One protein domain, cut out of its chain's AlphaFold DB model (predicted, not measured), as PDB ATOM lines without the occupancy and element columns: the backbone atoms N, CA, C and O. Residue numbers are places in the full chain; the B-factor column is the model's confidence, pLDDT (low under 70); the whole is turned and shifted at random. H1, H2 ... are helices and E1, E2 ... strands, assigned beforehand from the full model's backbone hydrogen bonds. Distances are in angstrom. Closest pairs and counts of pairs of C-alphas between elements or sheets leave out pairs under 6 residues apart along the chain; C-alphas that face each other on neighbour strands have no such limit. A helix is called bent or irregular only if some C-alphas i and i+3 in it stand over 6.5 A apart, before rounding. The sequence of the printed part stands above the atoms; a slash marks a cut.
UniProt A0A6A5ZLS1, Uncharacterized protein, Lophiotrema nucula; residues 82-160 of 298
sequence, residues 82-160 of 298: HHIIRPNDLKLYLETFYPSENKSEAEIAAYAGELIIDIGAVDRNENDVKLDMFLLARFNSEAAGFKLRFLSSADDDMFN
ATOM      1  N   HIS A  82     166.682 130.082 153.110       64.56
ATOM      2  CA  HIS A  82     167.226 130.641 151.876       64.56
ATOM      3  C   HIS A  82     168.411 129.821 151.359       64.56
ATOM      4  O   HIS A  82     169.298 129.454 152.127       64.56
ATOM      5  N   HIS A  83     168.448 129.554 150.052       72.56
ATOM      6  CA  HIS A  83     169.607 128.940 149.403       72.56
ATOM      7  C   HIS A  83     170.341 129.980 148.570       72.56
ATOM      8  O   HIS A  83     169.783 130.444 147.580       72.56
ATOM      9  N   ILE A  84     171.573 130.320 148.957       78.00
ATOM     10  CA  ILE A  84     172.460 131.181 148.170       78.00
ATOM     11  C   ILE A  84     173.234 130.309 147.179       78.00
ATOM     12  O   ILE A  84     173.898 129.348 147.580       78.00
ATOM     13  N   ILE A  85     173.100 130.598 145.885       82.06
ATOM     14  CA  ILE A  85     173.650 129.772 144.803       82.06
ATOM     15  C   ILE A  85     174.357 130.635 143.774       82.06
ATOM     16  O   ILE A  85     173.826 131.655 143.332       82.06
ATOM     17  N   ARG A  86     175.535 130.177 143.348       82.44
ATOM     18  CA  ARG A  86     176.274 130.786 142.246       82.44
ATOM     19  C   ARG A  86     175.591 130.468 140.912       82.44
ATOM     20  O   ARG A  86     175.160 129.333 140.710       82.44
ATOM     21  N   PRO A  87     175.543 131.403 139.953       83.06
ATOM     22  CA  PRO A  87     174.904 131.183 138.657       83.06
ATOM     23  C   PRO A  87     175.355 129.907 137.926       83.06
ATOM     24  O   PRO A  87     174.517 129.228 137.336       83.06
ATOM     25  N   ASN A  88     176.641 129.543 138.012       82.06
ATOM     26  CA  ASN A  88     177.192 128.332 137.385       82.06
ATOM     27  C   ASN A  88     176.596 127.033 137.955       82.06
ATOM     28  O   ASN A  88     176.391 126.067 137.219       82.06
ATOM     29  N   ASP A  89     176.253 127.023 139.242       82.25
ATOM     30  CA  ASP A  89     175.721 125.846 139.937       82.25
ATOM     31  C   ASP A  89     174.195 125.733 139.815       82.25
ATOM     32  O   ASP A  89     173.607 124.714 140.188       82.25
ATOM     33  N   LEU A  90     173.534 126.768 139.285       85.25
ATOM     34  CA  LEU A  90     172.079 126.881 139.266       85.25
ATOM     35  C   LEU A  90     171.405 125.699 138.567       85.25
ATOM     36  O   LEU A  90     170.439 125.144 139.090       85.25
ATOM     37  N   LYS A  91     171.891 125.324 137.379       87.19
ATOM     38  CA  LYS A  91     171.286 124.245 136.590       87.19
ATOM     39  C   LYS A  91     171.346 122.924 137.353       87.19
ATOM     40  O   LYS A  91     170.311 122.300 137.571       87.19
ATOM     41  N   LEU A  92     172.543 122.556 137.811       85.12
ATOM     42  CA  LEU A  92     172.765 121.334 138.581       85.12
ATOM     43  C   LEU A  92     171.923 121.329 139.861       85.12
ATOM     44  O   LEU A  92     171.363 120.298 140.236       85.12
ATOM     45  N   TYR A  93     171.794 122.484 140.516       86.62
ATOM     46  CA  TYR A  93     170.960 122.629 141.698       86.62
ATOM     47  C   TYR A  93     169.477 122.376 141.395       86.62
ATOM     48  O   TYR A  93     168.856 121.538 142.050       86.62
ATOM     49  N   LEU A  94     168.902 123.042 140.391       89.12
ATOM     50  CA  LEU A  94     167.495 122.843 140.030       89.12
ATOM     51  C   LEU A  94     167.224 121.392 139.616       89.12
ATOM     52  O   LEU A  94     166.271 120.799 140.106       89.12
ATOM     53  N   GLU A  95     168.098 120.778 138.819       88.19
ATOM     54  CA  GLU A  95     167.973 119.363 138.432       88.19
ATOM     55  C   GLU A  95     168.038 118.411 139.641       88.19
ATOM     56  O   GLU A  95     167.349 117.390 139.680       88.19
ATOM     57  N   THR A  96     168.836 118.752 140.655       83.38
ATOM     58  CA  THR A  96     169.051 117.905 141.837       83.38
ATOM     59  C   THR A  96     167.944 118.032 142.883       83.38
ATOM     60  O   THR A  96     167.554 117.027 143.491       83.38
ATOM     61  N   PHE A  97     167.488 119.257 143.150       82.69
ATOM     62  CA  PHE A  97     166.570 119.568 144.253       82.69
ATOM     63  C   PHE A  97     165.132 119.795 143.793       82.69
ATOM     64  O   PHE A  97     164.209 119.549 144.564       82.69
ATOM     65  N   TYR A  98     164.942 120.196 142.538       87.31
ATOM     66  CA  TYR A  98     163.638 120.491 141.956       87.31
ATOM     67  C   TYR A  98     163.493 119.843 140.570       87.31
ATOM     68  O   TYR A  98     163.258 120.539 139.577       87.31
ATOM     69  N   PRO A  99     163.645 118.508 140.473       90.75
ATOM     70  CA  PRO A  99     163.613 117.819 139.192       90.75
ATOM     71  C   PRO A  99     162.264 118.053 138.510       90.75
ATOM     72  O   PRO A  99     161.212 117.791 139.090       90.75
ATOM     73  N   SER A 100     162.284 118.549 137.279       88.00
ATOM     74  CA  SER A 100     161.076 118.714 136.464       88.00
ATOM     75  C   SER A 100     160.839 117.514 135.545       88.00
ATOM     76  O   SER A 100     159.699 117.210 135.194       88.00
ATOM     77  N   GLU A 101     161.894 116.780 135.185       88.38
ATOM     78  CA  GLU A 101     161.782 115.593 134.342       88.38
ATOM     79  C   GLU A 101     161.007 114.477 135.053       88.38
ATOM     80  O   GLU A 101     161.324 114.083 136.176       88.38
ATOM     81  N   ASN A 102     160.001 113.926 134.368       91.25
ATOM     82  CA  ASN A 102     159.140 112.841 134.857       91.25
ATOM     83  C   ASN A 102     158.257 113.206 136.064       91.25
ATOM     84  O   ASN A 102     157.697 112.310 136.699       91.25
ATOM     85  N   LYS A 103     158.115 114.497 136.382       91.50
ATOM     86  CA  LYS A 103     157.175 114.986 137.394       91.50
ATOM     87  C   LYS A 103     155.895 115.500 136.755       91.50
ATOM     88  O   LYS A 103     155.914 116.092 135.679       91.50
ATOM     89  N   SER A 104     154.772 115.248 137.418       94.25
ATOM     90  CA  SER A 104     153.488 115.825 137.019       94.25
ATOM     91  C   SER A 104     153.463 117.330 137.302       94.25
ATOM     92  O   SER A 104     154.114 117.808 138.232       94.25
ATOM     93  N   GLU A 105     152.671 118.089 136.542       89.19
ATOM     94  CA  GLU A 105     152.520 119.538 136.751       89.19
ATOM     95  C   GLU A 105     152.077 119.874 138.187       89.19
ATOM     96  O   GLU A 105     152.534 120.858 138.762       89.19
ATOM     97  N   ALA A 106     151.238 119.029 138.797       91.31
ATOM     98  CA  ALA A 106     150.783 119.200 140.176       91.31
ATOM     99  C   ALA A 106     151.918 119.034 141.204       91.31
ATOM    100  O   ALA A 106     151.950 119.760 142.195       91.31
ATOM    101  N   GLU A 107     152.856 118.109 140.971       91.56
ATOM    102  CA  GLU A 107     154.039 117.943 141.828       91.56
ATOM    103  C   GLU A 107     154.986 119.139 141.713       91.56
ATOM    104  O   GLU A 107     155.500 119.602 142.728       91.56
ATOM    105  N   ILE A 108     155.186 119.666 140.500       89.69
ATOM    106  CA  ILE A 108     156.049 120.834 140.276       89.69
ATOM    107  C   ILE A 108     155.419 122.092 140.889       89.69
ATOM    108  O   ILE A 108     156.102 122.861 141.561       89.69
ATOM    109  N   ALA A 109     154.104 122.272 140.746       88.56
ATOM    110  CA  ALA A 109     153.379 123.388 141.355       88.56
ATOM    111  C   ALA A 109     153.420 123.375 142.892       88.56
ATOM    112  O   ALA A 109     153.272 124.428 143.515       88.56
ATOM    113  N   ALA A 110     153.630 122.202 143.499       88.75
ATOM    114  CA  ALA A 110     153.791 122.040 144.940       88.75
ATOM    115  C   ALA A 110     155.203 122.394 145.445       88.75
ATOM    116  O   ALA A 110     155.411 122.448 146.658       88.75
ATOM    117  N   TYR A 111     156.172 122.644 144.554       89.38
ATOM    118  CA  TYR A 111     157.486 123.133 144.960       89.38
ATOM    119  C   TYR A 111     157.366 124.488 145.667       89.38
ATOM    120  O   TYR A 111     156.730 125.426 145.180       89.38
ATOM    121  N   ALA A 112     158.004 124.580 146.831       84.75
ATOM    122  CA  ALA A 112     158.019 125.756 147.684       84.75
ATOM    123  C   ALA A 112     159.439 126.020 148.183       84.75
ATOM    124  O   ALA A 112     160.216 125.087 148.391       84.75
ATOM    125  N   GLY A 113     159.774 127.292 148.370       83.69
ATOM    126  CA  GLY A 113     161.088 127.701 148.857       83.69
ATOM    127  C   GLY A 113     161.499 129.074 148.350       83.69
ATOM    128  O   GLY A 113     160.765 129.729 147.609       83.69
ATOM    129  N   GLU A 114     162.689 129.504 148.757       84.06
ATOM    130  CA  GLU A 114     163.317 130.728 148.273       84.06
ATOM    131  C   GLU A 114     164.742 130.440 147.803       84.06
ATOM    132  O   GLU A 114     165.581 129.926 148.550       84.06
ATOM    133  N   LEU A 115     164.996 130.769 146.540       86.25
ATOM    134  CA  LEU A 115     166.304 130.678 145.913       86.25
ATOM    135  C   LEU A 115     166.880 132.068 145.761       86.25
ATOM    136  O   LEU A 115     166.282 132.932 145.116       86.25
ATOM    137  N   ILE A 116     168.055 132.255 146.333       88.00
ATOM    138  CA  ILE A 116     168.818 133.479 146.243       88.00
ATOM    139  C   ILE A 116     170.006 133.210 145.324       88.00
ATOM    140  O   ILE A 116     170.841 132.350 145.586       88.00
ATOM    141  N   ILE A 117     170.062 133.916 144.205       86.94
ATOM    142  CA  ILE A 117     171.126 133.766 143.218       86.94
ATOM    143  C   ILE A 117     172.118 134.890 143.451       86.94
ATOM    144  O   ILE A 117     171.790 136.062 143.260       86.94
ATOM    145  N   ASP A 118     173.315 134.522 143.880       85.31
ATOM    146  CA  ASP A 118     174.389 135.469 144.130       85.31
ATOM    147  C   ASP A 118     175.083 135.814 142.815       85.31
ATOM    148  O   ASP A 118     175.920 135.070 142.302       85.31
ATOM    149  N   ILE A 119     174.688 136.948 142.239       82.12
ATOM    150  CA  ILE A 119     175.297 137.483 141.020       82.12
ATOM    151  C   ILE A 119     176.543 138.324 141.332       82.12
ATOM    152  O   ILE A 119     177.259 138.699 140.404       82.12
ATOM    153  N   GLY A 120     176.800 138.634 142.609       77.94
ATOM    154  CA  GLY A 120     177.974 139.369 143.076       77.94
ATOM    155  C   GLY A 120     179.223 138.494 143.173       77.94
ATOM    156  O   GLY A 120     180.310 138.951 142.818       77.94
ATOM    157  N   ALA A 121     179.060 137.227 143.557       67.19
ATOM    158  CA  ALA A 121     180.136 136.236 143.643       67.19
ATOM    159  C   ALA A 121     180.594 135.663 142.291       67.19
ATOM    160  O   ALA A 121     181.365 134.701 142.258       67.19
ATOM    161  N   VAL A 122     180.130 136.219 141.167       68.44
ATOM    162  CA  VAL A 122     180.702 135.904 139.857       68.44
ATOM    163  C   VAL A 122     182.114 136.478 139.832       68.44
ATOM    164  O   VAL A 122     182.305 137.692 139.749       68.44
ATOM    165  N   ASP A 123     183.099 135.588 139.957       62.00
ATOM    166  CA  ASP A 123     184.510 135.942 139.953       62.00
ATOM    167  C   ASP A 123     184.800 136.798 138.718       62.00
ATOM    168  O   ASP A 123     184.562 136.374 137.587       62.00
ATOM    169  N   ARG A 124     185.329 138.013 138.910       60.28
ATOM    170  CA  ARG A 124     185.591 138.960 137.803       60.28
ATOM    171  C   ARG A 124     186.554 138.401 136.746       60.28
ATOM    172  O   ARG A 124     186.691 138.988 135.678       60.28
ATOM    173  N   ASN A 125     187.222 137.294 137.068       57.47
ATOM    174  CA  ASN A 125     188.173 136.592 136.219       57.47
ATOM    175  C   ASN A 125     187.540 135.440 135.416       57.47
ATOM    176  O   ASN A 125     188.130 135.012 134.423       57.47
ATOM    177  N   GLU A 126     186.355 134.946 135.798       60.25
ATOM    178  CA  GLU A 126     185.601 133.976 135.001       60.25
ATOM    179  C   GLU A 126     184.789 134.728 133.943       60.25
ATOM    180  O   GLU A 126     183.659 135.169 134.153       60.25
ATOM    181  N   ASN A 127     185.420 134.915 132.785       52.44
ATOM    182  CA  ASN A 127     184.788 135.499 131.612       52.44
ATOM    183  C   ASN A 127     183.488 134.741 131.274       52.44
ATOM    184  O   ASN A 127     183.509 133.535 131.033       52.44
ATOM    185  N   ASP A 128     182.378 135.476 131.198       62.72
ATOM    186  CA  ASP A 128     181.077 135.040 130.675       62.72
ATOM    187  C   ASP A 128     180.337 133.937 131.451       62.72
ATOM    188  O   ASP A 128     179.831 132.970 130.870       62.72
ATOM    189  N   VAL A 129     180.121 134.132 132.752       63.16
ATOM    190  CA  VAL A 129     179.053 133.398 133.446       63.16
ATOM    191  C   VAL A 129     177.686 133.830 132.897       63.16
ATOM    192  O   VAL A 129     177.119 134.862 133.263       63.16
ATOM    193  N   LYS A 130     177.148 133.034 131.966       76.12
ATOM    194  CA  LYS A 130     175.828 133.247 131.361       76.12
ATOM    195  C   LYS A 130     174.759 132.601 132.225       76.12
ATOM    196  O   LYS A 130     174.522 131.398 132.155       76.12
ATOM    197  N   LEU A 131     174.077 133.428 133.006       81.38
ATOM    198  CA  LEU A 131     172.875 133.012 133.709       81.38
ATOM    199  C   LEU A 131     171.747 132.725 132.703       81.38
ATOM    200  O   LEU A 131     171.304 133.621 131.980       81.38
ATOM    201  N   ASP A 132     171.262 131.483 132.668       84.00
ATOM    202  CA  ASP A 132     170.122 131.105 131.831       84.00
ATOM    203  C   ASP A 132     168.806 131.611 132.449       84.00
ATOM    204  O   ASP A 132     168.139 130.941 133.242       84.00
ATOM    205  N   MET A 133     168.421 132.829 132.069       82.75
ATOM    206  CA  MET A 133     167.177 133.455 132.523       82.75
ATOM    207  C   MET A 133     165.923 132.700 132.063       82.75
ATOM    208  O   MET A 133     164.881 132.814 132.713       82.75
ATOM    209  N   PHE A 134     165.994 131.920 130.977       81.38
ATOM    210  CA  PHE A 134     164.851 131.135 130.509       81.38
ATOM    211  C   PHE A 134     164.572 129.961 131.437       81.38
ATOM    212  O   PHE A 134     163.408 129.708 131.752       81.38
ATOM    213  N   LEU A 135     165.623 129.292 131.919       85.94
ATOM    214  CA  LEU A 135     165.495 128.226 132.911       85.94
ATOM    215  C   LEU A 135     164.778 128.733 134.172       85.94
ATOM    216  O   LEU A 135     163.817 128.115 134.629       85.94
ATOM    217  N   LEU A 136     165.191 129.896 134.685       87.88
ATOM    218  CA  LEU A 136     164.588 130.515 135.870       87.88
ATOM    219  C   LEU A 136     163.141 130.952 135.652       87.88
ATOM    220  O   LEU A 136     162.289 130.709 136.507       87.88
ATOM    221  N   ALA A 137     162.856 131.594 134.517       83.94
ATOM    222  CA  ALA A 137     161.509 132.048 134.191       83.94
ATOM    223  C   ALA A 137     160.545 130.866 134.040       83.94
ATOM    224  O   ALA A 137     159.435 130.903 134.577       83.94
ATOM    225  N   ARG A 138     160.989 129.798 133.364       86.25
ATOM    226  CA  ARG A 138     160.230 128.554 133.243       86.25
ATOM    227  C   ARG A 138     159.969 127.945 134.616       86.25
ATOM    228  O   ARG A 138     158.812 127.708 134.950       86.25
ATOM    229  N   PHE A 139     161.012 127.779 135.427       87.25
ATOM    230  CA  PHE A 139     160.886 127.188 136.755       87.25
ATOM    231  C   PHE A 139     159.915 127.967 137.655       87.25
ATOM    232  O   PHE A 139     159.006 127.377 138.227       87.25
ATOM    233  N   ASN A 140     160.031 129.297 137.715       85.81
ATOM    234  CA  ASN A 140     159.124 130.147 138.499       85.81
ATOM    235  C   ASN A 140     157.669 130.071 137.992       85.81
ATOM    236  O   ASN A 140     156.727 130.104 138.779       85.81
ATOM    237  N   SER A 141     157.472 129.923 136.677       85.50
ATOM    238  CA  SER A 141     156.129 129.773 136.107       85.50
ATOM    239  C   SER A 141     155.463 128.437 136.452       85.50
ATOM    240  O   SER A 141     154.243 128.397 136.600       85.50
ATOM    241  N   GLU A 142     156.251 127.367 136.595       89.44
ATOM    242  CA  GLU A 142     155.763 126.022 136.919       89.44
ATOM    243  C   GLU A 142     155.607 125.837 138.445       89.44
ATOM    244  O   GLU A 142     154.619 125.264 138.901       89.44
ATOM    245  N   ALA A 143     156.532 126.378 139.244       90.12
ATOM    246  CA  ALA A 143     156.581 126.255 140.702       90.12
ATOM    247  C   ALA A 143     156.012 127.499 141.410       90.12
ATOM    248  O   ALA A 143     156.743 128.358 141.904       90.12
ATOM    249  N   ALA A 144     154.682 127.599 141.490       86.06
ATOM    250  CA  ALA A 144     153.994 128.794 141.994       86.06
ATOM    251  C   ALA A 144     154.323 129.177 143.454       86.06
ATOM    252  O   ALA A 144     154.161 130.342 143.824       86.06
ATOM    253  N   GLY A 145     154.750 128.220 144.286       84.31
ATOM    254  CA  GLY A 145     155.166 128.446 145.675       84.31
ATOM    255  C   GLY A 145     156.622 128.893 145.834       84.31
ATOM    256  O   GLY A 145     157.082 129.083 146.964       84.31
ATOM    257  N   PHE A 146     157.359 129.042 144.733       87.44
ATOM    258  CA  PHE A 146     158.794 129.286 144.743       87.44
ATOM    259  C   PHE A 146     159.142 130.763 144.534       87.44
ATOM    260  O   PHE A 146     158.660 131.415 143.607       87.44
ATOM    261  N   LYS A 147     160.020 131.304 145.381       88.62
ATOM    262  CA  LYS A 147     160.504 132.688 145.303       88.62
ATOM    263  C   LYS A 147     161.922 132.718 144.743       88.62
ATOM    264  O   LYS A 147     162.783 131.965 145.184       88.62
ATOM    265  N   LEU A 148     162.167 133.613 143.788       88.12
ATOM    266  CA  LEU A 148     163.499 133.884 143.244       88.12
ATOM    267  C   LEU A 148     163.953 135.277 143.687       88.12
ATOM    268  O   LEU A 148     163.223 136.252 143.489       88.12
ATOM    269  N   ARG A 149     165.161 135.372 144.238       88.88
ATOM    270  CA  ARG A 149     165.856 136.625 144.547       88.88
ATOM    271  C   ARG A 149     167.245 136.628 143.924       88.88
ATOM    272  O   ARG A 149     167.840 135.576 143.723       88.88
ATOM    273  N   PHE A 150     167.759 137.818 143.647       88.00
ATOM    274  CA  PHE A 150     169.118 138.026 143.156       88.00
ATOM    275  C   PHE A 150     169.849 138.906 144.164       88.00
ATOM    276  O   PHE A 150     169.321 139.961 144.511       88.00
ATOM    277  N   LEU A 151     171.015 138.468 144.638       86.06
ATOM    278  CA  LEU A 151     171.909 139.270 145.474       86.06
ATOM    279  C   LEU A 151     172.962 139.914 144.585       86.06
ATOM    280  O   LEU A 151     173.717 139.207 143.917       86.06
ATOM    281  N   SER A 152     172.996 141.245 144.553       81.69
ATOM    282  CA  SER A 152     174.088 141.988 143.930       81.69
ATOM    283  C   SER A 152     175.163 142.278 144.972       81.69
ATOM    284  O   SER A 152     174.840 142.525 146.124       81.69
ATOM    285  N   SER A 153     176.435 142.348 144.571       67.62
ATOM    286  CA  SER A 153     177.547 142.713 145.468       67.62
ATOM    287  C   SER A 153     177.397 144.096 146.127       67.62
ATOM    288  O   SER A 153     178.170 144.436 147.009       67.62
ATOM    289  N   ALA A 154     176.452 144.928 145.674       59.47
ATOM    290  CA  ALA A 154     176.098 146.192 146.326       59.47
ATOM    291  C   ALA A 154     175.173 146.010 147.548       59.47
ATOM    292  O   ALA A 154     175.035 146.935 148.342       59.47
ATOM    293  N   ASP A 155     174.544 144.841 147.689       56.28
ATOM    294  CA  ASP A 155     173.604 144.515 148.767       56.28
ATOM    295  C   ASP A 155     174.290 143.787 149.946       56.28
ATOM    296  O   ASP A 155     173.719 143.714 151.035       56.28
ATOM    297  N   ASP A 156     175.519 143.284 149.765       52.81
ATOM    298  CA  ASP A 156     176.285 142.556 150.798       52.81
ATOM    299  C   ASP A 156     176.630 143.419 152.022       52.81
ATOM    300  O   ASP A 156     176.696 142.912 153.147       52.81
ATOM    301  N   ASP A 157     176.768 144.734 151.831       53.53
ATOM    302  CA  ASP A 157     176.994 145.684 152.924       53.53
ATOM    303  C   ASP A 157     175.756 145.821 153.837       53.53
ATOM    304  O   ASP A 157     175.882 146.207 154.999       53.53
ATOM    305  N   MET A 158     174.554 145.469 153.352       48.88
ATOM    306  CA  MET A 158     173.315 145.533 154.141       48.88
ATOM    307  C   MET A 158     173.023 144.256 154.934       48.88
ATOM    308  O   MET A 158     172.386 144.336 155.984       48.88
ATOM    309  N   PHE A 159     173.469 143.086 154.466       49.44
ATOM    310  CA  PHE A 159     173.217 141.813 155.157       49.44
ATOM    311  C   PHE A 159     174.201 141.534 156.301       49.44
ATOM    312  O   PHE A 159     173.848 140.814 157.233       49.44
ATOM    313  N   ASN A 160     175.393 142.138 156.271       46.19
ATOM    314  CA  ASN A 160     176.449 141.918 157.267       46.19
ATOM    315  C   ASN A 160     176.624 143.076 158.272       46.19
ATOM    316  O   ASN A 160     177.540 143.051 159.097       46.19
TER     317      ASN A 160
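This is residues 82 to 160 of the 298 residues of an uncharacterized protein of Lophiotrema nucula (UniProt A0A6A5ZLS1). A narrow sheet of three parallel strands has one helix, H1, packed over one face, while a second helix, H3, runs roughly alongside H1 and only grazes the sheet. Short H2 sits near the starts of E2 and E3, short H4 follows the far end of E3, and a long stretch, residues 119 to 132, loops from E2 to H3. The 79 printed residues hold four named helices and three named strands, in the order E1 H1 H2 E2 H3 E3 H4, and the sheet's order is E1 E2 E3. The class is mixed, helices and strands; the whole is only just compact, close to loose, with a radius of gyration of the C-alphas of 13.6 A and spans of 39 by 27 by 17 A.

Find C-alpha 83 at (169.607, 128.940, 149.403), where E1, residues 83 to 85, begins. H1, residues 87 to 97, covers 15.4 A; it is irregular, with C-alphas 88 and 91 7.2 A apart. Then come H2, residues 105 to 109, and E2, residues 112 to 118, 19.4 A long from C-alpha 112 at (158.019, 125.756, 147.684). H3, residues 133 to 142, covers 14.3 A, and E3, residues 145 to 151, 19.9 A. H4, residues 156 to 159, ends at C-alpha 159 (173.217, 141.813, 155.157).

Begin at inner strand E2: E1 is parallel to it at 36 degrees, with N 85 and O 116 2.9 A apart. On its other side E3 is parallel at 13 degrees, with N 117 and O 149 2.8 A apart. E1, H1 H2, E2 and E2, H3, E3 are strand-helix-strand units, parallel neighbour strands with helices between, and both crossovers are right-handed. H1 is on the sheet at a height of 9.4 A, only just over E1 with 3 C-alphas, and runs along the strands at 16 degrees to E1 on the local plane. H3 only grazes the sheet, with residues 136 to 140; its closest C-alphas to E3 are Asn 140 and Phe 146, 6.3 A. H1 and H3 are close but not clearly touching, C-alphas of Lys 91 and Leu 135 7.9 A apart, the same way at a shallow tilt of 29 degrees. H2 and H3 only just touch, with 3 pairs of C-alphas within 8 A, the closest Ala 109 and Glu 142 at 5.7 A. H4 is apart from H1, H2, H3, E1 and E2. Every O i to N i+4 pair is within hydrogen-bond range in H2 and H3, and 5 of 7 in H1; H4 is too short for one.

The C-alphas farthest apart, Asn 102 and Asp 157, are 41.5 A apart. The printed part has no cut, and the link from E2 to H3, 14 residues, is long. Look for pLDDT under 70 at residue 82, residues 121 to 129 and residues 153 to 160; the mean of the printed part is 79.6.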